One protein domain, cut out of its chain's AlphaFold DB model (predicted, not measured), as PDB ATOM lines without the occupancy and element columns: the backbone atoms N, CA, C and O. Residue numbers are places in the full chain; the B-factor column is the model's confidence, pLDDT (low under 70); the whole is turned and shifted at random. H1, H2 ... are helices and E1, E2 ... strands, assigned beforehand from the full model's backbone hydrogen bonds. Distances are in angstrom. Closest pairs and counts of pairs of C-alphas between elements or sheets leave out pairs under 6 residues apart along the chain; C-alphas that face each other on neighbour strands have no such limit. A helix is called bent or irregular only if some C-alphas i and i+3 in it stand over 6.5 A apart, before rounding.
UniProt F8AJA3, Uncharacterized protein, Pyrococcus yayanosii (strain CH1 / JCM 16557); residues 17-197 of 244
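This is residues 17 to 197 of the 244 residues of an uncharacterized protein of Pyrococcus yayanosii (strain CH1 / JCM 16557) (UniProt F8AJA3). Two lobes sit one after the other: a long, twisted sheet of five strands, E1 to E5, whose hairpin E2 and E3 runs on as a bare arm to its tip at Gly 45, and a small sandwich of two sheets, E6 E7 E8 and E9 E10 E11 E12, with their strands crossed. The short helix H1 covers part of the long sheet away from the tip, and the kinked helix H2 folds back on itself beside the sandwich. The printed part has 181 residues with two named helices and twelve named strands, in the order E1 E2 E3 E4 E5 H1 E6 E7 E8 H2 E9 E10 E11 E12, and its class is mixed, helices and strands. The sheets run E1 E2 E3 E4 E5, E6 E7 E8 and E9 E10 E11 E12, all antiparallel. The whole is loose, with a radius of gyration of the C-alphas of 22.0 A, and spans 80 by 39 by 29 A, the arm making much of the length.

E1, residues 17 to 20, begins at C-alpha 17 at (-2.213, 47.322, -21.507). E2, residues 23 to 43, is 58.5 A long, and E3, residues 46 to 64, returns over 55.8 A; between them C-alpha 45 is at (-15.218, 53.260, 32.046). E4, residues 68 to 79, is 32.0 A long and bends by 60 degrees at residue 71. E5 is residues 84 to 88 and H1 residues 93 to 99. E6 is residues 111 to 113, E7 residues 116 to 121 and E8 residues 124 to 129. H2, residues 130 to 149, is irregular, with C-alphas 140 and 143 9.5 A apart, and has a kink of 144 degrees near residue 139; its first and last C-alphas are 7.8 A apart. E9 is residues 153 to 157, E10 residues 160 to 164, E11 residues 183 to 186 and E12 residues 191 to 193, where C-alpha 193 is at (-3.625, 33.101, -22.060).

E1 to E5 form a meander, each strand the antiparallel neighbour of the one before, and their sheet is twisted and curled like part of a barrel. In the hairpin E1 and E2, N 18 and O 25 are 2.8 A apart; in E2 and E3, N 28 and O 60 are 2.8 A apart and N 43 and O 46 2.9 A. In E3 and E4, N 57 and O 76 are 2.8 A apart, and in E4 and E5, N 75 and O 87 2.8 A, each within hydrogen-bond range. H1 is on this sheet at a height of 9.3 A, over E2 and across the strands, at 69 degrees to E2 on the local plane. The closest C-alphas of E2 and E9 are those of Thr 23 and Val 157, 7.8 A apart. E6 E7 E8 and E9 E10 E11 E12 are meanders too, and these two sheets make a sandwich, face to face, their facing parts 10.4 A centre to centre and their strands at 69 degrees. The closest C-alphas of E7 and E9 are those of Phe 119 and Ala 154, 6.6 A apart. Within hydrogen-bond range are N 111 and O 118 of E6 and E7, 3.0 A, N 119 and O 126 of E7 and E8, 2.8 A, N 155 and O 162 of E9 and E10, 2.8 A, N 163 and O 184 of E10 and E11, 2.8 A, and N 185 and O 192 of E11 and E12, 2.8 A. H2 is on one face of the sheet E6 E7 E8, two layers, a helix and a sheet; the closest C-alphas of E7 and H2 are those of Phe 116 and Val 130, 5.1 A apart. O i to N i+4 pairs are within range in 2 of 3 cases in H1 and 7 of 16 in H2, where 10 of 17 O i to N i+3 pairs are.

The two C-alphas farthest apart, those of Gly 45 and Asn 114, are 80.4 A apart. The printed part has no cut. The links H1 to E6, 11 residues, and E10 to E11, 18 residues, are long. The mean pLDDT of the printed part is 77.5; 41 residues are under 70, among them residues 90 to 106 and 167 to 181.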
ATOM      1  N   VAL A  17      -3.308  47.801 -20.658       68.06
ATOM      2  CA  VAL A  17      -2.213  47.322 -21.507       68.06
ATOM      3  C   VAL A  17      -1.990  48.272 -22.654       68.06
ATOM      4  O   VAL A  17      -2.946  48.704 -23.294       68.06
ATOM      5  N   THR A  18      -0.725  48.579 -22.908       68.88
ATOM      6  CA  THR A  18      -0.352  49.621 -23.840       68.88
ATOM      7  C   THR A  18       0.960  49.358 -24.563       68.88
ATOM      8  O   THR A  18       1.836  48.683 -24.034       68.88
ATOM      9  N   GLU A  19       1.114  49.918 -25.759       70.75
ATOM     10  CA  GLU A  19       2.356  49.881 -26.528       70.75
ATOM     11  C   GLU A  19       3.023  51.264 -26.504       70.75
ATOM     12  O   GLU A  19       2.384  52.276 -26.821       70.75
ATOM     13  N   ILE A  20       4.306  51.299 -26.140       71.62
ATOM     14  CA  ILE A  20       5.167  52.484 -26.191       71.62
ATOM     15  C   ILE A  20       6.430  52.089 -26.962       71.62
ATOM     16  O   ILE A  20       7.191  51.235 -26.508       71.62
ATOM     17  N   ASN A  21       6.649  52.708 -28.128       70.31
ATOM     18  CA  ASN A  21       7.814  52.480 -28.996       70.31
ATOM     19  C   ASN A  21       8.074  50.990 -29.314       70.31
ATOM     20  O   ASN A  21       9.197  50.514 -29.157       70.31
ATOM     21  N   GLY A  22       7.044  50.230 -29.707       67.19
ATOM     22  CA  GLY A  22       7.188  48.802 -30.028       67.19
ATOM     23  C   GLY A  22       7.296  47.876 -28.814       67.19
ATOM     24  O   GLY A  22       7.460  46.673 -28.981       67.19
ATOM     25  N   THR A  23       7.226  48.410 -27.591       74.31
ATOM     26  CA  THR A  23       7.302  47.628 -26.353       74.31
ATOM     27  C   THR A  23       5.971  47.659 -25.616       74.31
ATOM     28  O   THR A  23       5.376  48.724 -25.441       74.31
ATOM     29  N   PHE A  24       5.526  46.501 -25.131       76.50
ATOM     30  CA  PHE A  24       4.301  46.401 -24.349       76.50
ATOM     31  C   PHE A  24       4.522  46.680 -22.872       76.50
ATOM     32  O   PHE A  24       5.467  46.191 -22.251       76.50
ATOM     33  N   TYR A  25       3.578  47.413 -22.300       77.38
ATOM     34  CA  TYR A  25       3.510  47.708 -20.886       77.38
ATOM     35  C   TYR A  25       2.133  47.362 -20.338       77.38
ATOM     36  O   TYR A  25       1.110  47.613 -20.972       77.38
ATOM     37  N   ILE A  26       2.116  46.790 -19.141       76.19
ATOM     38  CA  ILE A  26       0.907  46.403 -18.419       76.19
ATOM     39  C   ILE A  26       0.900  47.194 -17.117       76.19
ATOM     40  O   ILE A  26       1.722  46.940 -16.238       76.19
ATOM     41  N   LEU A  27      -0.013  48.151 -16.990       75.75
ATOM     42  CA  LEU A  27      -0.312  48.846 -15.747       75.75
ATOM     43  C   LEU A  27      -1.392  48.075 -14.995       75.75
ATOM     44  O   LEU A  27      -2.494  47.873 -15.488       75.75
ATOM     45  N   GLN A  28      -1.080  47.685 -13.772       74.62
ATOM     46  CA  GLN A  28      -2.004  47.055 -12.846       74.62
ATOM     47  C   GLN A  28      -2.293  48.013 -11.706       74.62
ATOM     48  O   GLN A  28      -1.371  48.625 -11.160       74.62
ATOM     49  N   ARG A  29      -3.560  48.092 -11.301       74.44
ATOM     50  CA  ARG A  29      -3.986  48.833 -10.119       74.44
ATOM     51  C   ARG A  29      -4.795  47.920  -9.213       74.44
ATOM     52  O   ARG A  29      -5.730  47.255  -9.640       74.44
ATOM     53  N   LYS A  30      -4.447  47.905  -7.932       75.06
ATOM     54  CA  LYS A  30      -5.151  47.167  -6.889       75.06
ATOM     55  C   LYS A  30      -5.520  48.126  -5.775       75.06
ATOM     56  O   LYS A  30      -4.650  48.792  -5.223       75.06
ATOM     57  N   GLN A  31      -6.799  48.186  -5.433       75.81
ATOM     58  CA  GLN A  31      -7.286  48.983  -4.311       75.81
ATOM     59  C   GLN A  31      -7.814  48.062  -3.215       75.81
ATOM     60  O   GLN A  31      -8.475  47.065  -3.498       75.81
ATOM     61  N   ARG A  32      -7.494  48.371  -1.960       81.31
ATOM     62  CA  ARG A  32      -8.017  47.666  -0.786       81.31
ATOM     63  C   ARG A  32      -8.057  48.584   0.423       81.31
ATOM     64  O   ARG A  32      -7.199  49.447   0.578       81.31
ATOM     65  N   VAL A  33      -9.013  48.358   1.312       86.12
ATOM     66  CA  VAL A  33      -9.033  48.996   2.630       86.12
ATOM     67  C   VAL A  33      -8.144  48.179   3.567       86.12
ATOM     68  O   VAL A  33      -8.270  46.958   3.628       86.12
ATOM     69  N   VAL A  34      -7.213  48.833   4.258       87.88
ATOM     70  CA  VAL A  34      -6.284  48.190   5.200       87.88
ATOM     71  C   VAL A  34      -6.355  48.867   6.570       87.88
ATOM     72  O   VAL A  34      -6.496  50.091   6.631       87.88
ATOM     73  N   PRO A  35      -6.252  48.119   7.681       88.50
ATOM     74  CA  PRO A  35      -6.079  48.723   8.998       88.50
ATOM     75  C   PRO A  35      -4.691  49.376   9.080       88.50
ATOM     76  O   PRO A  35      -3.713  48.793   8.611       88.50
ATOM     77  N   TYR A  36      -4.591  50.575   9.661       86.94
ATOM     78  CA  TYR A  36      -3.294  51.261   9.815       86.94
ATOM     79  C   TYR A  36      -2.970  51.674  11.252       86.94
ATOM     80  O   TYR A  36      -1.796  51.841  11.582       86.94
ATOM     81  N   LYS A  37      -3.978  51.856  12.112       85.12
ATOM     82  CA  LYS A  37      -3.772  52.194  13.522       85.12
ATOM     83  C   LYS A  37      -4.938  51.701  14.363       85.12
ATOM     84  O   LYS A  37      -6.089  51.890  13.982       85.12
ATOM     85  N   THR A  38      -4.635  51.143  15.526       88.12
ATOM     86  CA  THR A  38      -5.631  50.830  16.552       88.12
ATOM     87  C   THR A  38      -5.393  51.742  17.741       88.12
ATOM     88  O   THR A  38      -4.255  51.919  18.177       88.12
ATOM     89  N   VAL A  39      -6.458  52.365  18.233       87.94
ATOM     90  CA  VAL A  39      -6.432  53.207  19.426       87.94
ATOM     91  C   VAL A  39      -7.422  52.636  20.420       87.94
ATOM     92  O   VAL A  39      -8.578  52.390  20.084       87.94
ATOM     93  N   THR A  40      -6.969  52.430  21.647       87.94
ATOM     94  CA  THR A  40      -7.836  52.046  22.756       87.94
ATOM     95  C   THR A  40      -8.292  53.314  23.464       87.94
ATOM     96  O   THR A  40      -7.465  54.129  23.870       87.94
ATOM     97  N   MET A  41      -9.602  53.500  23.592       86.88
ATOM     98  CA  MET A  41     -10.203  54.608  24.333       86.88
ATOM     99  C   MET A  41     -11.145  54.054  25.393       86.88
ATOM    100  O   MET A  41     -11.911  53.132  25.122       86.88
ATOM    101  N   ALA A  42     -11.113  54.632  26.590       86.38
ATOM    102  CA  ALA A  42     -12.109  54.343  27.610       86.38
ATOM    103  C   ALA A  42     -13.390  55.131  27.299       86.38
ATOM    104  O   ALA A  42     -13.373  56.361  27.282       86.38
ATOM    105  N   VAL A  43     -14.494  54.430  27.043       81.31
ATOM    106  CA  VAL A  43     -15.822  55.019  26.837       81.31
ATOM    107  C   VAL A  43     -16.713  54.499  27.956       81.31
ATOM    108  O   VAL A  43     -16.957  53.300  28.036       81.31
ATOM    109  N   ASN A  44     -17.173  55.393  28.832       87.50
ATOM    110  CA  ASN A  44     -17.981  55.052  30.011       87.50
ATOM    111  C   ASN A  44     -17.305  54.044  30.966       87.50
ATOM    112  O   ASN A  44     -17.965  53.174  31.520       87.50
ATOM    113  N   GLY A  45     -15.982  54.144  31.152       85.06
ATOM    114  CA  GLY A  45     -15.218  53.260  32.046       85.06
ATOM    115  C   GLY A  45     -14.791  51.923  31.427       85.06
ATOM    116  O   GLY A  45     -13.955  51.234  32.005       85.06
ATOM    117  N   GLU A  46     -15.277  51.588  30.230       88.38
ATOM    118  CA  GLU A  46     -14.876  50.387  29.494       88.38
ATOM    119  C   GLU A  46     -13.870  50.715  28.387       88.38
ATOM    120  O   GLU A  46     -14.058  51.651  27.603       88.38
ATOM    121  N   ALA A  47     -12.803  49.922  28.284       88.12
ATOM    122  CA  ALA A  47     -11.831  50.046  27.205       88.12
ATOM    123  C   ALA A  47     -12.419  49.525  25.883       88.12
ATOM    124  O   ALA A  47     -12.721  48.341  25.744       88.12
ATOM    125  N   LYS A  48     -12.537  50.406  24.885       89.19
ATOM    126  CA  LYS A  48     -12.952  50.070  23.519       89.19
ATOM    127  C   LYS A  48     -11.816  50.301  22.536       89.19
ATOM    128  O   LYS A  48     -11.147  51.333  22.563       89.19
ATOM    129  N   ASN A  49     -11.625  49.342  21.636       89.19
ATOM    130  CA  ASN A  49     -10.631  49.425  20.572       89.19
ATOM    131  C   ASN A  49     -11.268  49.995  19.303       89.19
ATOM    132  O   ASN A  49     -12.211  49.421  18.762       89.19
ATOM    133  N   PHE A  50     -10.714  51.095  18.807       85.44
ATOM    134  CA  PHE A  50     -11.093  51.722  17.548       85.44
ATOM    135  C   PHE A  50      -9.985  51.498  16.523       85.44
ATOM    136  O   PHE A  50      -8.843  51.923  16.715       85.44
ATOM    137  N   THR A  51     -10.319  50.820  15.427       86.44
ATOM    138  CA  THR A  51      -9.385  50.573  14.324       86.44
ATOM    139  C   THR A  51      -9.633  51.579  13.215       86.44
ATOM    140  O   THR A  51     -10.693  51.588  12.594       86.44
ATOM    141  N   PHE A  52      -8.628  52.398  12.935       87.31
ATOM    142  CA  PHE A  52      -8.625  53.306  11.805       87.31
ATOM    143  C   PHE A  52      -8.139  52.582  10.553       87.31
ATOM    144  O   PHE A  52      -7.136  51.854  10.563       87.31
ATOM    145  N   THR A  53      -8.849  52.813   9.457       89.38
ATOM    146  CA  THR A  53      -8.557  52.224   8.156       89.38
ATOM    147  C   THR A  53      -8.014  53.272   7.192       89.38
ATOM    148  O   THR A  53      -8.246  54.472   7.334       89.38
ATOM    149  N   ALA A  54      -7.230  52.805   6.228       89.75
ATOM    150  CA  ALA A  54      -6.722  53.594   5.120       89.75
ATOM    151  C   ALA A  54      -7.056  52.875   3.814       89.75
ATOM    152  O   ALA A  54      -7.047  51.640   3.744       89.75
ATOM    153  N   LYS A  55      -7.329  53.638   2.763       88.69
ATOM    154  CA  LYS A  55      -7.473  53.108   1.414       88.69
ATOM    155  C   LYS A  55      -6.082  52.980   0.805       88.69
ATOM    156  O   LYS A  55      -5.385  53.961   0.569       88.69
ATOM    157  N   LYS A  56      -5.656  51.743   0.570       86.25
ATOM    158  CA  LYS A  56      -4.381  51.411  -0.058       86.25
ATOM    159  C   LYS A  56      -4.587  51.176  -1.548       86.25
ATOM    160  O   LYS A  56      -5.292  50.247  -1.935       86.25
ATOM    161  N   THR A  57      -3.915  51.975  -2.364       84.25
ATOM    162  CA  THR A  57      -3.815  51.801  -3.814       84.25
ATOM    163  C   THR A  57      -2.406  51.336  -4.163       84.25
ATOM    164  O   THR A  57      -1.436  52.050  -3.940       84.25
ATOM    165  N   GLU A  58      -2.281  50.138  -4.718       83.06
ATOM    166  CA  GLU A  58      -1.037  49.580  -5.244       83.06
ATOM    167  C   GLU A  58      -1.087  49.647  -6.770       83.06
ATOM    168  O   GLU A  58      -2.014  49.127  -7.385       83.06
ATOM    169  N   MET A  59      -0.102  50.292  -7.382       80.06
ATOM    170  CA  MET A  59       0.059  50.364  -8.828       80.06
ATOM    171  C   MET A  59       1.371  49.692  -9.220       80.06
ATOM    172  O   MET A  59       2.391  49.874  -8.554       80.06
ATOM    173  N   ARG A  60       1.358  48.901 -10.288       80.75
ATOM    174  CA  ARG A  60       2.534  48.200 -10.812       80.75
ATOM    175  C   ARG A  60       2.559  48.338 -12.324       80.75
ATOM    176  O   ARG A  60       1.519  48.177 -12.948       80.75
ATOM    177  N   VAL A  61       3.721  48.609 -12.906       80.50
ATOM    178  CA  VAL A  61       3.904  48.562 -14.359       80.50
ATOM    179  C   VAL A  61       4.909  47.481 -14.691       80.50
ATOM    180  O   VAL A  61       6.028  47.463 -14.167       80.50
ATOM    181  N   TYR A  62       4.493  46.599 -15.585       79.31
ATOM    182  CA  TYR A  62       5.317  45.543 -16.133       79.31
ATOM    183  C   TYR A  62       5.670  45.877 -17.572       79.31
ATOM    184  O   TYR A  62       4.802  46.301 -18.328       79.31
ATOM    185  N   ARG A  63       6.925  45.662 -17.956       81.31
ATOM    186  CA  ARG A  63       7.343  45.610 -19.358       81.31
ATOM    187  C   ARG A  63       7.235  44.166 -19.833       81.31
ATOM    188  O   ARG A  63       7.762  43.287 -19.154       81.31
ATOM    189  N   PHE A  64       6.582  43.933 -20.967       77.44
ATOM    190  CA  PHE A  64       6.413  42.605 -21.548       77.44
ATOM    191  C   PHE A  64       7.236  42.456 -22.828       77.44
ATOM    192  O   PHE A  64       7.077  43.235 -23.767       77.44
ATOM    193  N   ASP A  65       8.099  41.443 -22.849       74.31
ATOM    194  CA  ASP A  65       8.954  41.098 -23.989       74.31
ATOM    195  C   ASP A  65       9.163  39.570 -24.053       74.31
ATOM    196  O   ASP A  65      10.282  39.077 -24.001       74.31
ATOM    197  N   GLY A  66       8.065  38.806 -24.022       68.56
ATOM    198  CA  GLY A  66       8.072  37.337 -23.876       68.56
ATOM    199  C   GLY A  66       7.950  36.859 -22.424       68.56
ATOM    200  O   GLY A  66       7.265  35.881 -22.139       68.56
ATOM    201  N   CYS A  67       8.492  37.632 -21.485       73.50
ATOM    202  CA  CYS A  67       8.234  37.534 -20.047       73.50
ATOM    203  C   CYS A  67       7.912  38.924 -19.478       73.50
ATOM    204  O   CYS A  67       8.237  39.947 -20.096       73.50
ATOM    205  N   ALA A  68       7.255  38.991 -18.316       76.56
ATOM    206  CA  ALA A  68       6.963  40.270 -17.671       76.56
ATOM    207  C   ALA A  68       8.028  40.645 -16.648       76.56
ATOM    208  O   ALA A  68       8.329  39.903 -15.721       76.56
ATOM    209  N   SER A  69       8.557  41.856 -16.783       80.69
ATOM    210  CA  SER A  69       9.478  42.455 -15.820       80.69
ATOM    211  C   SER A  69       8.793  43.602 -15.088       80.69
ATOM    212  O   SER A  69       8.338  44.543 -15.737       80.69
ATOM    213  N   LEU A  70       8.742  43.563 -13.752       80.38
ATOM    214  CA  LEU A  70       8.280  44.698 -12.951       80.38
ATOM    215  C   LEU A  70       9.292  45.842 -13.071       80.38
ATOM    216  O   LEU A  70      10.409  45.748 -12.569       80.38
ATOM    217  N   ILE A  71       8.899  46.929 -13.727       82.94
ATOM    218  CA  ILE A  71       9.775  48.087 -13.948       82.94
ATOM    219  C   ILE A  71       9.403  49.283 -13.076       82.94
ATOM    220  O   ILE A  71      10.213  50.187 -12.886       82.94
ATOM    221  N   TRP A  72       8.181  49.294 -12.543       85.56
ATOM    222  CA  TRP A  72       7.709  50.370 -11.691       85.56
ATOM    223  C   TRP A  72       6.658  49.874 -10.710       85.56
ATOM    224  O   TRP A  72       5.796  49.061 -11.046       85.56
ATOM    225  N   ASN A  73       6.715  50.393  -9.490       85.31
ATOM    226  CA  ASN A  73       5.724  50.143  -8.464       85.31
ATOM    227  C   ASN A  73       5.459  51.414  -7.658       85.31
ATOM    228  O   ASN A  73       6.354  52.215  -7.379       85.31
ATOM    229  N   CYS A  74       4.208  51.580  -7.254       84.69
ATOM    230  CA  CYS A  74       3.833  52.612  -6.317       84.69
ATOM    231  C   CYS A  74       2.736  52.153  -5.374       84.69
ATOM    232  O   CYS A  74       1.852  51.379  -5.728       84.69
ATOM    233  N   THR A  75       2.809  52.635  -4.145       88.31
ATOM    234  CA  THR A  75       1.783  52.460  -3.129       88.31
ATOM    235  C   THR A  75       1.341  53.827  -2.639       88.31
ATOM    236  O   THR A  75       2.175  54.612  -2.196       88.31
ATOM    237  N   ILE A  76       0.040  54.083  -2.691       88.06
ATOM    238  CA  ILE A  76      -0.611  55.258  -2.115       88.06
ATOM    239  C   ILE A  76      -1.486  54.778  -0.956       88.06
ATOM    240  O   ILE A  76      -2.238  53.811  -1.103       88.06
ATOM    241  N   LEU A  77      -1.368  55.426   0.195       90.44
ATOM    242  CA  LEU A  77      -2.236  55.254   1.355       90.44
ATOM    243  C   LEU A  77      -3.012  56.547   1.565       90.44
ATOM    244  O   LEU A  77      -2.416  57.554   1.928       90.44
ATOM    245  N   GLU A  78      -4.318  56.494   1.356       90.75
ATOM    246  CA  GLU A  78      -5.250  57.591   1.597       90.75
ATOM    247  C   GLU A  78      -5.944  57.351   2.945       90.75
ATOM    248  O   GLU A  78      -6.571  56.311   3.176       90.75
ATOM    249  N   PHE A  79      -5.762  58.280   3.878       89.25
ATOM    250  CA  PHE A  79      -6.289  58.192   5.236       89.25
ATOM    251  C   PHE A  79      -7.639  58.914   5.334       89.25
ATOM    252  O   PHE A  79      -7.899  59.871   4.615       89.25
ATOM    253  N   GLN A  80      -8.489  58.514   6.286       83.50
ATOM    254  CA  GLN A  80      -9.812  59.135   6.488       83.50
ATOM    255  C   GLN A  80      -9.767  60.642   6.795       83.50
ATOM    256  O   GLN A  80     -10.761  61.335   6.618       83.50
ATOM    257  N   ASN A  81      -8.622  61.158   7.247       82.75
ATOM    258  CA  ASN A  81      -8.396  62.585   7.480       82.75
ATOM    259  C   ASN A  81      -7.990  63.358   6.204       82.75
ATOM    260  O   ASN A  81      -7.561  64.503   6.312       82.75
ATOM    261  N   GLY A  82      -8.047  62.726   5.027       80.56
ATOM    262  CA  GLY A  82      -7.663  63.311   3.742       80.56
ATOM    263  C   GLY A  82      -6.154  63.403   3.505       80.56
ATOM    264  O   GLY A  82      -5.735  63.885   2.458       80.56
ATOM    265  N   THR A  83      -5.313  62.957   4.448       87.62
ATOM    266  CA  THR A  83      -3.866  62.890   4.205       87.62
ATOM    267  C   THR A  83      -3.524  61.703   3.314       87.62
ATOM    268  O   THR A  83      -4.175  60.658   3.368       87.62
ATOM    269  N   GLU A  84      -2.461  61.847   2.528       88.88
ATOM    270  CA  GLU A  84      -1.952  60.786   1.668       88.88
ATOM    271  C   GLU A  84      -0.480  60.499   1.963       88.88
ATOM    272  O   GLU A  84       0.320  61.397   2.237       88.88
ATOM    273  N   ARG A  85      -0.104  59.220   1.907       88.69
ATOM    274  CA  ARG A  85       1.295  58.787   1.910       88.69
ATOM    275  C   ARG A  85       1.587  57.981   0.664       88.69
ATOM    276  O   ARG A  85       1.000  56.922   0.453       88.69
ATOM    277  N   THR A  86       2.567  58.449  -0.093       88.00
ATOM    278  CA  THR A  86       2.946  57.854  -1.369       88.00
ATOM    279  C   THR A  86       4.363  57.313  -1.299       88.00
ATOM    280  O   THR A  86       5.290  57.991  -0.859       88.00
ATOM    281  N   LYS A  87       4.537  56.073  -1.750       88.62
ATOM    282  CA  LYS A  87       5.831  55.422  -1.937       88.62
ATOM    283  C   LYS A  87       5.880  54.865  -3.350       88.62
ATOM    284  O   LYS A  87       5.357  53.778  -3.593       88.62
ATOM    285  N   CYS A  88       6.501  55.603  -4.262       84.44
ATOM    286  CA  CYS A  88       6.779  55.140  -5.616       84.44
ATOM    287  C   CYS A  88       8.291  54.985  -5.808       84.44
ATOM    288  O   CYS A  88       9.058  55.844  -5.372       84.44
ATOM    289  N   ASN A  89       8.723  53.930  -6.495       81.38
ATOM    290  CA  ASN A  89      10.078  53.902  -7.048       81.38
ATOM    291  C   ASN A  89      10.122  54.787  -8.314       81.38
ATOM    292  O   ASN A  89       9.079  54.948  -8.935       81.38
ATOM    293  N   ARG A  90      11.296  55.379  -8.627       64.19
ATOM    294  CA  ARG A  90      11.670  56.251  -9.784       64.19
ATOM    295  C   ARG A  90      10.557  56.677 -10.773       64.19
ATOM    296  O   ARG A  90       9.792  55.873 -11.283       64.19
ATOM    297  N   THR A  91      10.538  57.958 -11.119       62.06
ATOM    298  CA  THR A  91       9.489  58.631 -11.900       62.06
ATOM    299  C   THR A  91       9.384  58.232 -13.384       62.06
ATOM    300  O   THR A  91      10.367  57.845 -14.006       62.06
ATOM    301  N   GLU A  92       8.160  58.426 -13.916       60.38
ATOM    302  CA  GLU A  92       7.787  58.815 -15.298       60.38
ATOM    303  C   GLU A  92       7.122  57.841 -16.280       60.38
ATOM    304  O   GLU A  92       6.650  58.313 -17.309       60.38
ATOM    305  N   ILE A  93       6.907  56.550 -15.993       64.00
ATOM    306  CA  ILE A  93       6.157  55.742 -16.981       64.00
ATOM    307  C   ILE A  93       4.641  56.010 -16.980       64.00
ATOM    308  O   ILE A  93       3.977  55.812 -17.992       64.00
ATOM    309  N   LEU A  94       4.090  56.515 -15.869       64.69
ATOM    310  CA  LEU A  94       2.663  56.836 -15.734       64.69
ATOM    311  C   LEU A  94       2.194  57.980 -16.642       64.69
ATOM    312  O   LEU A  94       1.034  57.978 -17.045       64.69
ATOM    313  N   SER A  95       3.062  58.947 -16.968       64.38
ATOM    314  CA  SER A  95       2.684  60.079 -17.829       64.38
ATOM    315  C   SER A  95       2.277  59.601 -19.221       64.38
ATOM    316  O   SER A  95       1.337  60.142 -19.801       64.38
ATOM    317  N   TYR A  96       2.899  58.524 -19.706       62.41
ATOM    318  CA  TYR A  96       2.482  57.858 -20.928       62.41
ATOM    319  C   TYR A  96       1.029  57.374 -20.789       62.41
ATOM    320  O   TYR A  96       0.192  57.733 -21.615       62.41
ATOM    321  N   PHE A  97       0.678  56.675 -19.703       61.66
ATOM    322  CA  PHE A  97      -0.685  56.167 -19.479       61.66
ATOM    323  C   PHE A  97      -1.749  57.264 -19.296       61.66
ATOM    324  O   PHE A  97      -2.926  56.970 -19.457       61.66
ATOM    325  N   ALA A  98      -1.378  58.505 -18.963       58.41
ATOM    326  CA  ALA A  98      -2.332  59.596 -18.734       58.41
ATOM    327  C   ALA A  98      -2.489  60.555 -19.930       58.41
ATOM    328  O   ALA A  98      -3.591  61.037 -20.182       58.41
ATOM    329  N   ASN A  99      -1.411  60.833 -20.675       50.34
ATOM    330  CA  ASN A  99      -1.343  61.996 -21.574       50.34
ATOM    331  C   ASN A  99      -1.237  61.656 -23.070       50.34
ATOM    332  O   ASN A  99      -1.084  62.559 -23.894       50.34
ATOM    333  N   THR A 100      -1.296  60.377 -23.454       47.84
ATOM    334  CA  THR A 100      -1.010  59.968 -24.839       47.84
ATOM    335  C   THR A 100      -2.289  59.595 -25.600       47.84
ATOM    336  O   THR A 100      -3.065  58.779 -25.099       47.84
ATOM    337  N   PRO A 101      -2.510  60.105 -26.832       45.34
ATOM    338  CA  PRO A 101      -3.682  59.761 -27.633       45.34
ATOM    339  C   PRO A 101      -3.854  58.248 -27.810       45.34
ATOM    340  O   PRO A 101      -2.900  57.515 -28.127       45.34
ATOM    341  N   GLN A 102      -5.095  57.792 -27.631       52.72
ATOM    342  CA  GLN A 102      -5.469  56.398 -27.822       52.72
ATOM    343  C   GLN A 102      -5.390  56.060 -29.315       52.72
ATOM    344  O   GLN A 102      -6.129  56.605 -30.130       52.72
ATOM    345  N   LYS A 103      -4.454  55.187 -29.688       50.06
ATOM    346  CA  LYS A 103      -4.339  54.635 -31.044       50.06
ATOM    347  C   LYS A 103      -4.252  53.126 -30.909       50.06
ATOM    348  O   LYS A 103      -3.456  52.650 -30.095       50.06
ATOM    349  N   SER A 104      -5.055  52.409 -31.693       51.56
ATOM    350  CA  SER A 104      -4.950  50.957 -31.825       51.56
ATOM    351  C   SER A 104      -3.519  50.590 -32.240       51.56
ATOM    352  O   SER A 104      -2.942  51.303 -33.068       51.56
ATOM    353  N   PRO A 105      -2.923  49.529 -31.673       56.06
ATOM    354  CA  PRO A 105      -1.587  49.095 -32.032       56.06
ATOM    355  C   PRO A 105      -1.547  48.760 -33.513       56.06
ATOM    356  O   PRO A 105      -2.525  48.244 -34.066       56.06
ATOM    357  N   SER A 106      -0.411  49.014 -34.150       62.06
ATOM    358  CA  SER A 106      -0.147  48.576 -35.520       62.06
ATOM    359  C   SER A 106       0.164  47.076 -35.540       62.06
ATOM    360  O   SER A 106       1.272  46.667 -35.875       62.06
ATOM    361  N   GLY A 107      -0.793  46.257 -35.102       74.12
ATOM    362  CA  GLY A 107      -0.704  44.802 -35.121       74.12
ATOM    363  C   GLY A 107      -1.096  44.219 -36.474       74.12
ATOM    364  O   GLY A 107      -1.870  44.808 -37.229       74.12
ATOM    365  N   VAL A 108      -0.593  43.025 -36.772       85.88
ATOM    366  CA  VAL A 108      -1.039  42.249 -37.928       85.88
ATOM    367  C   VAL A 108      -2.332  41.539 -37.556       85.88
ATOM    368  O   VAL A 108      -2.365  40.759 -36.604       85.88
ATOM    369  N   LYS A 109      -3.400  41.795 -38.312       89.06
ATOM    370  CA  LYS A 109      -4.670  41.086 -38.153       89.06
ATOM    371  C   LYS A 109      -4.506  39.610 -38.536       89.06
ATOM    372  O   LYS A 109      -3.937  39.303 -39.583       89.06
ATOM    373  N   GLY A 110      -5.013  38.712 -37.697       89.50
ATOM    374  CA  GLY A 110      -5.041  37.279 -37.972       89.50
ATOM    375  C   GLY A 110      -6.033  36.926 -39.082       89.50
ATOM    376  O   GLY A 110      -7.097  37.536 -39.196       89.50
ATOM    377  N   VAL A 111      -5.693  35.923 -39.888       91.56
ATOM    378  CA  VAL A 111      -6.566  35.369 -40.934       91.56
ATOM    379  C   VAL A 111      -6.811  33.897 -40.639       91.56
ATOM    380  O   VAL A 111      -5.868  33.164 -40.355       91.56
ATOM    381  N   ILE A 112      -8.070  33.465 -40.687       92.00
ATOM    382  CA  ILE A 112      -8.412  32.054 -40.496       92.00
ATOM    383  C   ILE A 112      -8.222  31.318 -41.822       92.00
ATOM    384  O   ILE A 112      -8.897  31.620 -42.803       92.00
ATOM    385  N   GLU A 113      -7.317  30.345 -41.846       91.88
ATOM    386  CA  GLU A 113      -6.989  29.541 -43.022       91.88
ATOM    387  C   GLU A 113      -6.802  28.080 -42.604       91.88
ATOM    388  O   GLU A 113      -6.003  27.779 -41.721       91.88
ATOM    389  N   ASN A 114      -7.536  27.158 -43.236       90.81
ATOM    390  CA  ASN A 114      -7.397  25.707 -43.030       90.81
ATOM    391  C   ASN A 114      -7.442  25.253 -41.552       90.81
ATOM    392  O   ASN A 114      -6.731  24.329 -41.168       90.81
ATOM    393  N   GLY A 115      -8.253  25.907 -40.712       89.38
ATOM    394  CA  GLY A 115      -8.364  25.587 -39.279       89.38
ATOM    395  C   GLY A 115      -7.295  26.226 -38.382       89.38
ATOM    396  O   GLY A 115      -7.243  25.927 -37.189       89.38
ATOM    397  N   PHE A 116      -6.471  27.127 -38.920       91.88
ATOM    398  CA  PHE A 116      -5.475  27.898 -38.177       91.88
ATOM    399  C   PHE A 116      -5.803  29.388 -38.209       91.88
ATOM    400  O   PHE A 116      -6.288  29.898 -39.215       91.88
ATOM    401  N   ILE A 117      -5.469  30.102 -37.137       93.19
ATOM    402  CA  ILE A 117      -5.317  31.556 -37.162       93.19
ATOM    403  C   ILE A 117      -3.876  31.857 -37.561       93.19
ATOM    404  O   ILE A 117      -2.932  31.476 -36.865       93.19
ATOM    405  N   VAL A 118      -3.718  32.524 -38.699       93.31
ATOM    406  CA  VAL A 118      -2.428  32.827 -39.310       93.31
ATOM    407  C   VAL A 118      -2.111  34.309 -39.151       93.31
ATOM    408  O   VAL A 118      -2.845  35.172 -39.633       93.31
ATOM    409  N   PHE A 119      -0.979  34.599 -38.516       92.31
ATOM    410  CA  PHE A 119      -0.405  35.935 -38.394       92.31
ATOM    411  C   PHE A 119       0.854  36.023 -39.256       92.31
ATOM    412  O   PHE A 119       1.823  35.296 -39.031       92.31
ATOM    413  N   ARG A 120       0.846  36.914 -40.251       90.06
ATOM    414  CA  ARG A 120       1.967  37.130 -41.179       90.06
ATOM    415  C   ARG A 120       2.725  38.395 -40.802       90.06
ATOM    416  O   ARG A 120       2.369  39.488 -41.230       90.06
ATOM    417  N   LEU A 121       3.750  38.246 -39.975       84.81
ATOM    418  CA  LEU A 121       4.662  39.331 -39.627       84.81
ATOM    419  C   LEU A 121       5.805  39.377 -40.646       84.81
ATOM    420  O   LEU A 121       6.093  38.367 -41.280       84.81
ATOM    421  N   ALA A 122       6.456  40.536 -40.797       80.75
ATOM    422  CA  ALA A 122       7.378  40.852 -41.901       80.75
ATOM    423  C   ALA A 122       8.233  39.672 -42.414       80.75
ATOM    424  O   ALA A 122       8.249  39.416 -43.613       80.75
ATOM    425  N   ASN A 123       8.878  38.925 -41.510       81.31
ATOM    426  CA  ASN A 123       9.756  37.803 -41.864       81.31
ATOM    427  C   ASN A 123       9.290  36.442 -41.314       81.31
ATOM    428  O   ASN A 123       9.992  35.448 -41.487       81.31
ATOM    429  N   LEU A 124       8.160  36.383 -40.600       85.69
ATOM    430  CA  LEU A 124       7.721  35.193 -39.868       85.69
ATOM    431  C   LEU A 124       6.209  35.004 -39.976       85.69
ATOM    432  O   LEU A 124       5.429  35.935 -39.782       85.69
ATOM    433  N   THR A 125       5.803  33.759 -40.203       90.06
ATOM    434  CA  THR A 125       4.396  33.357 -40.201       90.06
ATOM    435  C   THR A 125       4.135  32.472 -38.995       90.06
ATOM    436  O   THR A 125       4.777  31.434 -38.839       90.06
ATOM    437  N   TYR A 126       3.169  32.867 -38.173       90.31
ATOM    438  CA  TYR A 126       2.704  32.089 -37.032       90.31
ATOM    439  C   TYR A 126       1.327  31.528 -37.357       90.31
ATOM    440  O   TYR A 126       0.410  32.291 -37.650       90.31
ATOM    441  N   GLY A 127       1.196  30.205 -37.334       92.12
ATOM    442  CA  GLY A 127      -0.078  29.509 -37.474       92.12
ATOM    443  C   GLY A 127      -0.404  28.806 -36.168       92.12
ATOM    444  O   GLY A 127       0.376  27.970 -35.720       92.12
ATOM    445  N   ILE A 128      -1.534  29.153 -35.566       92.94
ATOM    446  CA  ILE A 128      -1.994  28.576 -34.300       92.94
ATOM    447  C   ILE A 128      -3.344  27.921 -34.562       92.94
ATOM    448  O   ILE A 128      -4.180  28.503 -35.256       92.94
ATOM    449  N   LEU A 129      -3.557  26.708 -34.058       91.44
ATOM    450  CA  LEU A 129      -4.820  25.999 -34.257       91.44
ATOM    451  C   LEU A 129      -5.979  26.809 -33.668       91.44
ATOM    452  O   LEU A 129      -5.888  27.321 -32.555       91.44
ATOM    453  N   VAL A 130      -7.090  26.899 -34.401       88.88
ATOM    454  CA  VAL A 130      -8.304  27.584 -33.923       88.88
ATOM    455  C   VAL A 130      -8.766  27.002 -32.582       88.88
ATOM    456  O   VAL A 130      -9.100  27.757 -31.671       88.88
ATOM    457  N   THR A 131      -8.673  25.679 -32.424       88.06
ATOM    458  CA  THR A 131      -9.049  24.962 -31.198       88.06
ATOM    459  C   THR A 131      -8.237  25.378 -29.969       88.06
ATOM    460  O   THR A 131      -8.771  25.357 -28.864       88.06
ATOM    461  N   GLU A 132      -6.980  25.818 -30.135       88.19
ATOM    462  CA  GLU A 132      -6.170  26.334 -29.019       88.19
ATOM    463  C   GLU A 132      -6.729  27.647 -28.462       88.19
ATOM    464  O   GLU A 132      -6.571  27.924 -27.278       88.19
ATOM    465  N   PHE A 133      -7.402  28.458 -29.285       84.88
ATOM    466  CA  PHE A 133      -8.076  29.663 -28.801       84.88
ATOM    467  C   PHE A 133      -9.489  29.387 -28.305       84.88
ATOM    468  O   PHE A 133      -9.945  30.064 -27.383       84.88
ATOM    469  N   GLU A 134     -10.201  28.435 -28.912       80.19
ATOM    470  CA  GLU A 134     -11.587  28.118 -28.548       80.19
ATOM    471  C   GLU A 134     -11.725  27.763 -27.068       80.19
ATOM    472  O   GLU A 134     -12.677  28.220 -26.435       80.19
ATOM    473  N   GLU A 135     -10.748  27.053 -26.493       76.50
ATOM    474  CA  GLU A 135     -10.705  26.742 -25.058       76.50
ATOM    475  C   GLU A 135     -10.815  28.004 -24.183       76.50
ATOM    476  O   GLU A 135     -11.493  28.003 -23.157       76.50
ATOM    477  N   TYR A 136     -10.207  29.113 -24.611       77.31
ATOM    478  CA  TYR A 136     -10.189  30.363 -23.852       77.31
ATOM    479  C   TYR A 136     -11.315  31.324 -24.231       77.31
ATOM    480  O   TYR A 136     -11.790  32.070 -23.381       77.31
ATOM    481  N   VAL A 137     -11.718  31.354 -25.503       75.44
ATOM    482  CA  VAL A 137     -12.603  32.391 -26.063       75.44
ATOM    483  C   VAL A 137     -14.078  31.979 -26.008       75.44
ATOM    484  O   VAL A 137     -14.949  32.841 -25.852       75.44
ATOM    485  N   SER A 138     -14.374  30.676 -26.068       74.75
ATOM    486  CA  SER A 138     -15.752  30.159 -26.067       74.75
ATOM    487  C   SER A 138     -16.538  30.536 -24.810       74.75
ATOM    488  O   SER A 138     -17.713  30.891 -24.915       74.75
ATOM    489  N   GLY A 139     -15.879  30.570 -23.648       68.06
ATOM    490  CA  GLY A 139     -16.487  30.985 -22.381       68.06
ATOM    491  C   GLY A 139     -16.952  32.447 -22.351       68.06
ATOM    492  O   GLY A 139     -17.859  32.778 -21.596       68.06
ATOM    493  N   PHE A 140     -16.384  33.319 -23.192       67.94
ATOM    494  CA  PHE A 140     -16.735  34.746 -23.228       67.94
ATOM    495  C   PHE A 140     -17.737  35.095 -24.329       67.94
ATOM    496  O   PHE A 140     -18.577  35.974 -24.145       67.94
ATOM    497  N   PHE A 141     -17.652  34.431 -25.485       71.62
ATOM    498  CA  PHE A 141     -18.402  34.840 -26.679       71.62
ATOM    499  C   PHE A 141     -19.361  33.785 -27.225       71.62
ATOM    500  O   PHE A 141     -20.106  34.088 -28.163       71.62
ATOM    501  N   GLY A 142     -19.367  32.572 -26.667       73.00
ATOM    502  CA  GLY A 142     -20.264  31.493 -27.072       73.00
ATOM    503  C   GLY A 142     -20.250  31.267 -28.585       73.00
ATOM    504  O   GLY A 142     -19.209  31.003 -29.189       73.00
ATOM    505  N   ASN A 143     -21.405  31.432 -29.231       73.38
ATOM    506  CA  ASN A 143     -21.564  31.233 -30.675       73.38
ATOM    507  C   ASN A 143     -20.846  32.273 -31.561       73.38
ATOM    508  O   ASN A 143     -20.718  32.053 -32.763       73.38
ATOM    509  N   LYS A 144     -20.351  33.389 -31.005       75.81
ATOM    510  CA  LYS A 144     -19.600  34.421 -31.747       75.81
ATOM    511  C   LYS A 144     -18.091  34.171 -31.779       75.81
ATOM    512  O   LYS A 144     -17.361  35.003 -32.316       75.81
ATOM    513  N   THR A 145     -17.625  33.045 -31.234       77.31
ATOM    514  CA  THR A 145     -16.195  32.722 -31.087       77.31
ATOM    515  C   THR A 145     -15.425  32.881 -32.397       77.31
ATOM    516  O   THR A 145     -14.476  33.655 -32.441       77.31
ATOM    517  N   LEU A 146     -15.873  32.270 -33.498       74.31
ATOM    518  CA  LEU A 146     -15.172  32.362 -34.788       74.31
ATOM    519  C   LEU A 146     -15.057  33.801 -35.320       74.31
ATOM    520  O   LEU A 146     -14.003  34.197 -35.820       74.31
ATOM    521  N   ASN A 147     -16.108  34.610 -35.156       78.62
ATOM    522  CA  ASN A 147     -16.077  36.018 -35.555       78.62
ATOM    523  C   ASN A 147     -15.035  36.787 -34.737       78.62
ATOM    524  O   ASN A 147     -14.278  37.574 -35.296       78.62
ATOM    525  N   VAL A 148     -14.946  36.523 -33.435       80.00
ATOM    526  CA  VAL A 148     -13.949  37.140 -32.549       80.00
ATOM    527  C   VAL A 148     -12.531  36.708 -32.913       80.00
ATOM    528  O   VAL A 148     -11.650  37.558 -33.044       80.00
ATOM    529  N   LEU A 149     -12.309  35.419 -33.164       83.62
ATOM    530  CA  LEU A 149     -11.006  34.892 -33.573       83.62
ATOM    531  C   LEU A 149     -10.484  35.563 -34.853       83.62
ATOM    532  O   LEU A 149      -9.301  35.883 -34.943       83.62
ATOM    533  N   SER A 150     -11.376  35.898 -35.791       81.12
ATOM    534  CA  SER A 150     -11.034  36.625 -37.027       81.12
ATOM    535  C   SER A 150     -10.645  38.100 -36.827       81.12
ATOM    536  O   SER A 150     -10.272  38.791 -37.777       81.12
ATOM    537  N   THR A 151     -10.759  38.616 -35.603       85.12
ATOM    538  CA  THR A 151     -10.432  40.007 -35.250       85.12
ATOM    539  C   THR A 151      -9.221  40.125 -34.335       85.12
ATOM    540  O   THR A 151      -8.832  41.240 -33.981       85.12
ATOM    541  N   LEU A 152      -8.599  39.002 -33.969       87.94
ATOM    542  CA  LEU A 152      -7.361  39.010 -33.203       87.94
ATOM    543  C   LEU A 152      -6.250  39.700 -33.993       87.94
ATOM    544  O   LEU A 152      -6.139  39.560 -35.212       87.94
ATOM    545  N   HIS A 153      -5.421  40.446 -33.279       87.69
ATOM    546  CA  HIS A 153      -4.234  41.092 -33.816       87.69
ATOM    547  C   HIS A 153      -3.009  40.557 -33.095       87.69
ATOM    548  O   HIS A 153      -3.081  40.257 -31.908       87.69
ATOM    549  N   ALA A 154      -1.891  40.461 -33.804       87.56
ATOM    550  CA  ALA A 154      -0.617  40.057 -33.236       87.56
ATOM    551  C   ALA A 154       0.441  41.140 -33.413       87.56
ATOM    552  O   ALA A 154       0.495  41.826 -34.436       87.56
ATOM    553  N   LEU A 155       1.316  41.241 -32.422       83.56
ATOM    554  CA  LEU A 155       2.495  42.084 -32.440       83.56
ATOM    555  C   LEU A 155       3.748  41.257 -32.138       83.56
ATOM    556  O   LEU A 155       3.685  40.336 -31.319       83.56
ATOM    557  N   PRO A 156       4.879  41.560 -32.798       82.25
ATOM    558  CA  PRO A 156       6.126  40.859 -32.547       82.25
ATOM    559  C   PRO A 156       6.683  41.249 -31.176       82.25
ATOM    560  O   PRO A 156       6.688  42.423 -30.809       82.25
ATOM    561  N   VAL A 157       7.197  40.266 -30.448       80.44
ATOM    562  CA  VAL A 157       8.025  40.448 -29.245       80.44
ATOM    563  C   VAL A 157       9.279  39.582 -29.387       80.44
ATOM    564  O   VAL A 157       9.334  38.722 -30.267       80.44
ATOM    565  N   SER A 158      10.311  39.794 -28.568       75.88
ATOM    566  CA  SER A 158      11.616  39.145 -28.775       75.88
ATOM    567  C   SER A 158      11.563  37.612 -28.837       75.88
ATOM    568  O   SER A 158      12.346  37.009 -29.574       75.88
ATOM    569  N   GLU A 159      10.628  36.984 -28.115       78.25
ATOM    570  CA  GLU A 159      10.487  35.525 -28.018       78.25
ATOM    571  C   GLU A 159       9.232  34.964 -28.706       78.25
ATOM    572  O   GLU A 159       8.900  33.798 -28.519       78.25
ATOM    573  N   GLY A 160       8.520  35.754 -29.515       86.50
ATOM    574  CA  GLY A 160       7.311  35.271 -30.179       86.50
ATOM    575  C   GLY A 160       6.357  36.378 -30.594       86.50
ATOM    576  O   GLY A 160       6.773  37.422 -31.100       86.50
ATOM    577  N   ILE A 161       5.064  36.146 -30.381       87.31
ATOM    578  CA  ILE A 161       4.024  37.138 -30.655       87.31
ATOM    579  C   ILE A 161       3.103  37.334 -29.459       87.31
ATOM    580  O   ILE A 161       2.712  36.381 -28.783       87.31
ATOM    581  N   LEU A 162       2.733  38.590 -29.225       85.44
ATOM    582  CA  LEU A 162       1.640  38.946 -28.335       85.44
ATOM    583  C   LEU A 162       0.380  39.148 -29.172       85.44
ATOM    584  O   LEU A 162       0.356  39.974 -30.082       85.44
ATOM    585  N   ILE A 163      -0.659  38.392 -28.859       87.25
ATOM    586  CA  ILE A 163      -1.941  38.387 -29.547       87.25
ATOM    587  C   ILE A 163      -2.969  39.051 -28.641       87.25
ATOM    588  O   ILE A 163      -3.024  38.769 -27.448       87.25
ATOM    589  N   TYR A 164      -3.797  39.925 -29.194       82.19
ATOM    590  CA  TYR A 164      -4.826  40.619 -28.437       82.19
ATOM    591  C   TYR A 164      -6.122  40.753 -29.232       82.19
ATOM    592  O   TYR A 164      -6.122  40.854 -30.463       82.19
ATOM    593  N   TYR A 165      -7.236  40.777 -28.510       80.75
ATOM    594  CA  TYR A 165      -8.526  41.180 -29.056       80.75
ATOM    595  C   TYR A 165      -8.680  42.703 -28.916       80.75
ATOM    596  O   TYR A 165      -8.572  43.213 -27.802       80.75
ATOM    597  N   PRO A 166      -8.909  43.451 -30.011       71.75
ATOM    598  CA  PRO A 166      -8.981  44.913 -29.974       71.75
ATOM    599  C   PRO A 166     -10.333  45.465 -29.490       71.75
ATOM    600  O   PRO A 166     -10.455  46.680 -29.356       71.75
ATOM    601  N   GLY A 167     -11.353  44.620 -29.306       66.56
ATOM    602  CA  GLY A 167     -12.694  45.038 -28.886       66.56
ATOM    603  C   GLY A 167     -12.954  44.856 -27.389       66.56
ATOM    604  O   GLY A 167     -12.154  44.268 -26.663       66.56
ATOM    605  N   ASP A 168     -14.126  45.302 -26.942       61.56
ATOM    606  CA  ASP A 168     -14.557  45.137 -25.551       61.56
ATOM    607  C   ASP A 168     -15.048  43.703 -25.288       61.56
ATOM    608  O   ASP A 168     -15.785  43.120 -26.092       61.56
ATOM    609  N   VAL A 169     -14.673  43.142 -24.136       60.72
ATOM    610  CA  VAL A 169     -15.108  41.812 -23.680       60.72
ATOM    611  C   VAL A 169     -15.998  41.980 -22.462       60.72
ATOM    612  O   VAL A 169     -15.558  42.512 -21.449       60.72
ATOM    613  N   LYS A 170     -17.251  41.529 -22.543       57.69
ATOM    614  CA  LYS A 170     -18.201  41.580 -21.424       57.69
ATOM    615  C   LYS A 170     -18.404  40.177 -20.869       57.69
ATOM    616  O   LYS A 170     -18.785  39.280 -21.612       57.69
ATOM    617  N   VAL A 171     -18.156  39.999 -19.575       55.97
ATOM    618  CA  VAL A 171     -18.446  38.747 -18.862       55.97
ATOM    619  C   VAL A 171     -19.892  38.807 -18.362       55.97
ATOM    620  O   VAL A 171     -20.277  39.800 -17.747       55.97
ATOM    621  N   ASN A 172     -20.695  37.783 -18.667       47.22
ATOM    622  CA  ASN A 172     -22.137  37.748 -18.375       47.22
ATOM    623  C   ASN A 172     -22.499  37.123 -17.015       47.22
ATOM    624  O   ASN A 172     -23.679  37.086 -16.666       47.22
ATOM    625  N   ASP A 173     -21.529  36.652 -16.237       45.28
ATOM    626  CA  ASP A 173     -21.809  36.043 -14.937       45.28
ATOM    627  C   ASP A 173     -21.972  37.141 -13.889       45.28
ATOM    628  O   ASP A 173     -21.103  37.996 -13.782       45.28
ATOM    629  N   GLY A 174     -23.075  37.118 -13.129       41.41
ATOM    630  CA  GLY A 174     -23.593  38.169 -12.229       41.41
ATOM    631  C   GLY A 174     -22.671  38.765 -11.146       41.41
ATOM    632  O   GLY A 174     -23.151  39.468 -10.260       41.41
ATOM    633  N   SER A 175     -21.363  38.537 -11.204       38.22
ATOM    634  CA  SER A 175     -20.342  39.440 -10.679       38.22
ATOM    635  C   SER A 175     -20.130  40.602 -11.650       38.22
ATOM    636  O   SER A 175     -19.922  40.411 -12.842       38.22
ATOM    637  N   SER A 176     -20.195  41.822 -11.139       36.59
ATOM    638  CA  SER A 176     -20.169  43.070 -11.895       36.59
ATOM    639  C   SER A 176     -19.116  43.069 -13.019       36.59
ATOM    640  O   SER A 176     -17.970  42.672 -12.833       36.59
ATOM    641  N   ALA A 177     -19.535  43.491 -14.213       37.69
ATOM    642  CA  ALA A 177     -18.760  43.390 -15.443       37.69
ATOM    643  C   ALA A 177     -17.344  43.983 -15.300       37.69
ATOM    644  O   ALA A 177     -17.179  45.201 -15.160       37.69
ATOM    645  N   SER A 178     -16.327  43.120 -15.361       44.88
ATOM    646  CA  SER A 178     -14.950  43.513 -15.652       44.88
ATOM    647  C   SER A 178     -14.713  43.365 -17.152       44.88
ATOM    648  O   SER A 178     -14.753  42.250 -17.673       44.88
ATOM    649  N   GLU A 179     -14.467  44.473 -17.847       52.31
ATOM    650  CA  GLU A 179     -13.953  44.430 -19.212       52.31
ATOM    651  C   GLU A 179     -12.490  43.983 -19.145       52.31
ATOM    652  O   GLU A 179     -11.615  44.749 -18.740       52.31
ATOM    653  N   LEU A 180     -12.237  42.707 -19.441       56.47
ATOM    654  CA  LEU A 180     -10.888  42.155 -19.410       56.47
ATOM    655  C   LEU A 180     -10.270  42.204 -20.805       56.47
ATOM    656  O   LEU A 180     -10.907  41.785 -21.775       56.47
ATOM    657  N   PRO A 181      -9.018  42.662 -20.926       63.72
ATOM    658  CA  PRO A 181      -8.294  42.529 -22.173       63.72
ATOM    659  C   PRO A 181      -8.013  41.046 -22.441       63.72
ATOM    660  O   PRO A 181      -7.356  40.384 -21.638       63.72
ATOM    661  N   LEU A 182      -8.489  40.512 -23.570       76.62
ATOM    662  CA  LEU A 182      -8.090  39.172 -24.005       76.62
ATOM    663  C   LEU A 182      -6.725  39.253 -24.667       76.62
ATOM    664  O   LEU A 182      -6.578  39.815 -25.755       76.62
ATOM    665  N   LEU A 183      -5.738  38.702 -23.971       80.81
ATOM    666  CA  LEU A 183      -4.328  38.754 -24.318       80.81
ATOM    667  C   LEU A 183      -3.739  37.354 -24.279       80.81
ATOM    668  O   LEU A 183      -3.897  36.633 -23.300       80.81
ATOM    669  N   PHE A 184      -3.000  36.993 -25.313       85.31
ATOM    670  CA  PHE A 184      -2.320  35.714 -25.415       85.31
ATOM    671  C   PHE A 184      -0.872  35.935 -25.815       85.31
ATOM    672  O   PHE A 184      -0.569  36.826 -26.600       85.31
ATOM    673  N   PHE A 185       0.025  35.104 -25.311       86.75
ATOM    674  CA  PHE A 185       1.399  35.032 -25.778       86.75
ATOM    675  C   PHE A 185       1.623  33.696 -26.479       86.75
ATOM    676  O   PHE A 185       1.161  32.661 -25.999       86.75
ATOM    677  N   TYR A 186       2.317  33.723 -27.612       87.81
ATOM    678  CA  TYR A 186       2.704  32.529 -28.349       87.81
ATOM    679  C   TYR A 186       4.202  32.563 -28.644       87.81
ATOM    680  O   TYR A 186       4.673  33.430 -29.380       87.81
ATOM    681  N   ASP A 187       4.937  31.597 -28.098       84.75
ATOM    682  CA  ASP A 187       6.400  31.473 -28.218       84.75
ATOM    683  C   ASP A 187       6.855  30.710 -29.483       84.75
ATOM    684  O   ASP A 187       8.028  30.368 -29.645       84.75
ATOM    685  N   GLY A 188       5.919  30.387 -30.384       84.69
ATOM    686  CA  GLY A 188       6.158  29.509 -31.534       84.69
ATOM    687  C   GLY A 188       5.863  28.029 -31.273       84.69
ATOM    688  O   GLY A 188       5.972  27.220 -32.194       84.69
ATOM    689  N   LYS A 189       5.503  27.654 -30.040       84.56
ATOM    690  CA  LYS A 189       5.159  26.277 -29.655       84.56
ATOM    691  C   LYS A 189       3.879  26.191 -28.837       84.56
ATOM    692  O   LYS A 189       3.115  25.256 -29.037       84.56
ATOM    693  N   LYS A 190       3.670  27.118 -27.904       85.25
ATOM    694  CA  LYS A 190       2.590  27.072 -26.922       85.25
ATOM    695  C   LYS A 190       1.868  28.408 -26.843       85.25
ATOM    696  O   LYS A 190       2.495  29.449 -26.654       85.25
ATOM    697  N   LEU A 191       0.540  28.354 -26.919       85.88
ATOM    698  CA  LEU A 191      -0.326  29.486 -26.620       85.88
ATOM    699  C   LEU A 191      -0.555  29.595 -25.109       85.88
ATOM    700  O   LEU A 191      -0.890  28.621 -24.433       85.88
ATOM    701  N   ILE A 192      -0.372  30.795 -24.570       83.62
ATOM    702  CA  ILE A 192      -0.554  31.107 -23.154       83.62
ATOM    703  C   ILE A 192      -1.544  32.260 -23.043       83.62
ATOM    704  O   ILE A 192      -1.265  33.363 -23.506       83.62
ATOM    705  N   HIS A 193      -2.686  32.032 -22.396       80.12
ATOM    706  CA  HIS A 193      -3.625  33.101 -22.060       80.12
ATOM    707  C   HIS A 193      -3.105  33.918 -20.866       80.12
ATOM    708  O   HIS A 193      -2.888  33.385 -19.775       80.12
ATOM    709  N   LEU A 194      -2.914  35.222 -21.066       75.12
ATOM    710  CA  LEU A 194      -2.469  36.158 -20.037       75.12
ATOM    711  C   LEU A 194      -3.680  36.649 -19.237       75.12
ATOM    712  O   LEU A 194      -4.354  37.609 -19.608       75.12
ATOM    713  N   LYS A 195      -3.958  35.980 -18.114       66.56
ATOM    714  CA  LYS A 195      -5.074  36.326 -17.226       66.56
ATOM    715  C   LYS A 195      -4.812  37.640 -16.489       66.56
ATOM    716  O   LYS A 195      -4.156  37.671 -15.449       66.56
ATOM    717  N   MET A 196      -5.406  38.722 -16.981       59.00
ATOM    718  CA  MET A 196      -5.512  39.978 -16.239       59.00
ATOM    719  C   MET A 196      -6.739  39.875 -15.328       59.00
ATOM    720  O   MET A 196      -7.855  39.789 -15.822       59.00
ATOM    721  N   HIS A 197      -6.574  39.792 -14.008       51.59
ATOM    722  CA  HIS A 197      -7.698  39.739 -13.060       51.59
ATOM    723  C   HIS A 197      -7.694  40.951 -12.135       51.59
ATOM    724  O   HIS A 197      -6.648  41.465 -11.740       51.59
TER     725      HIS A 197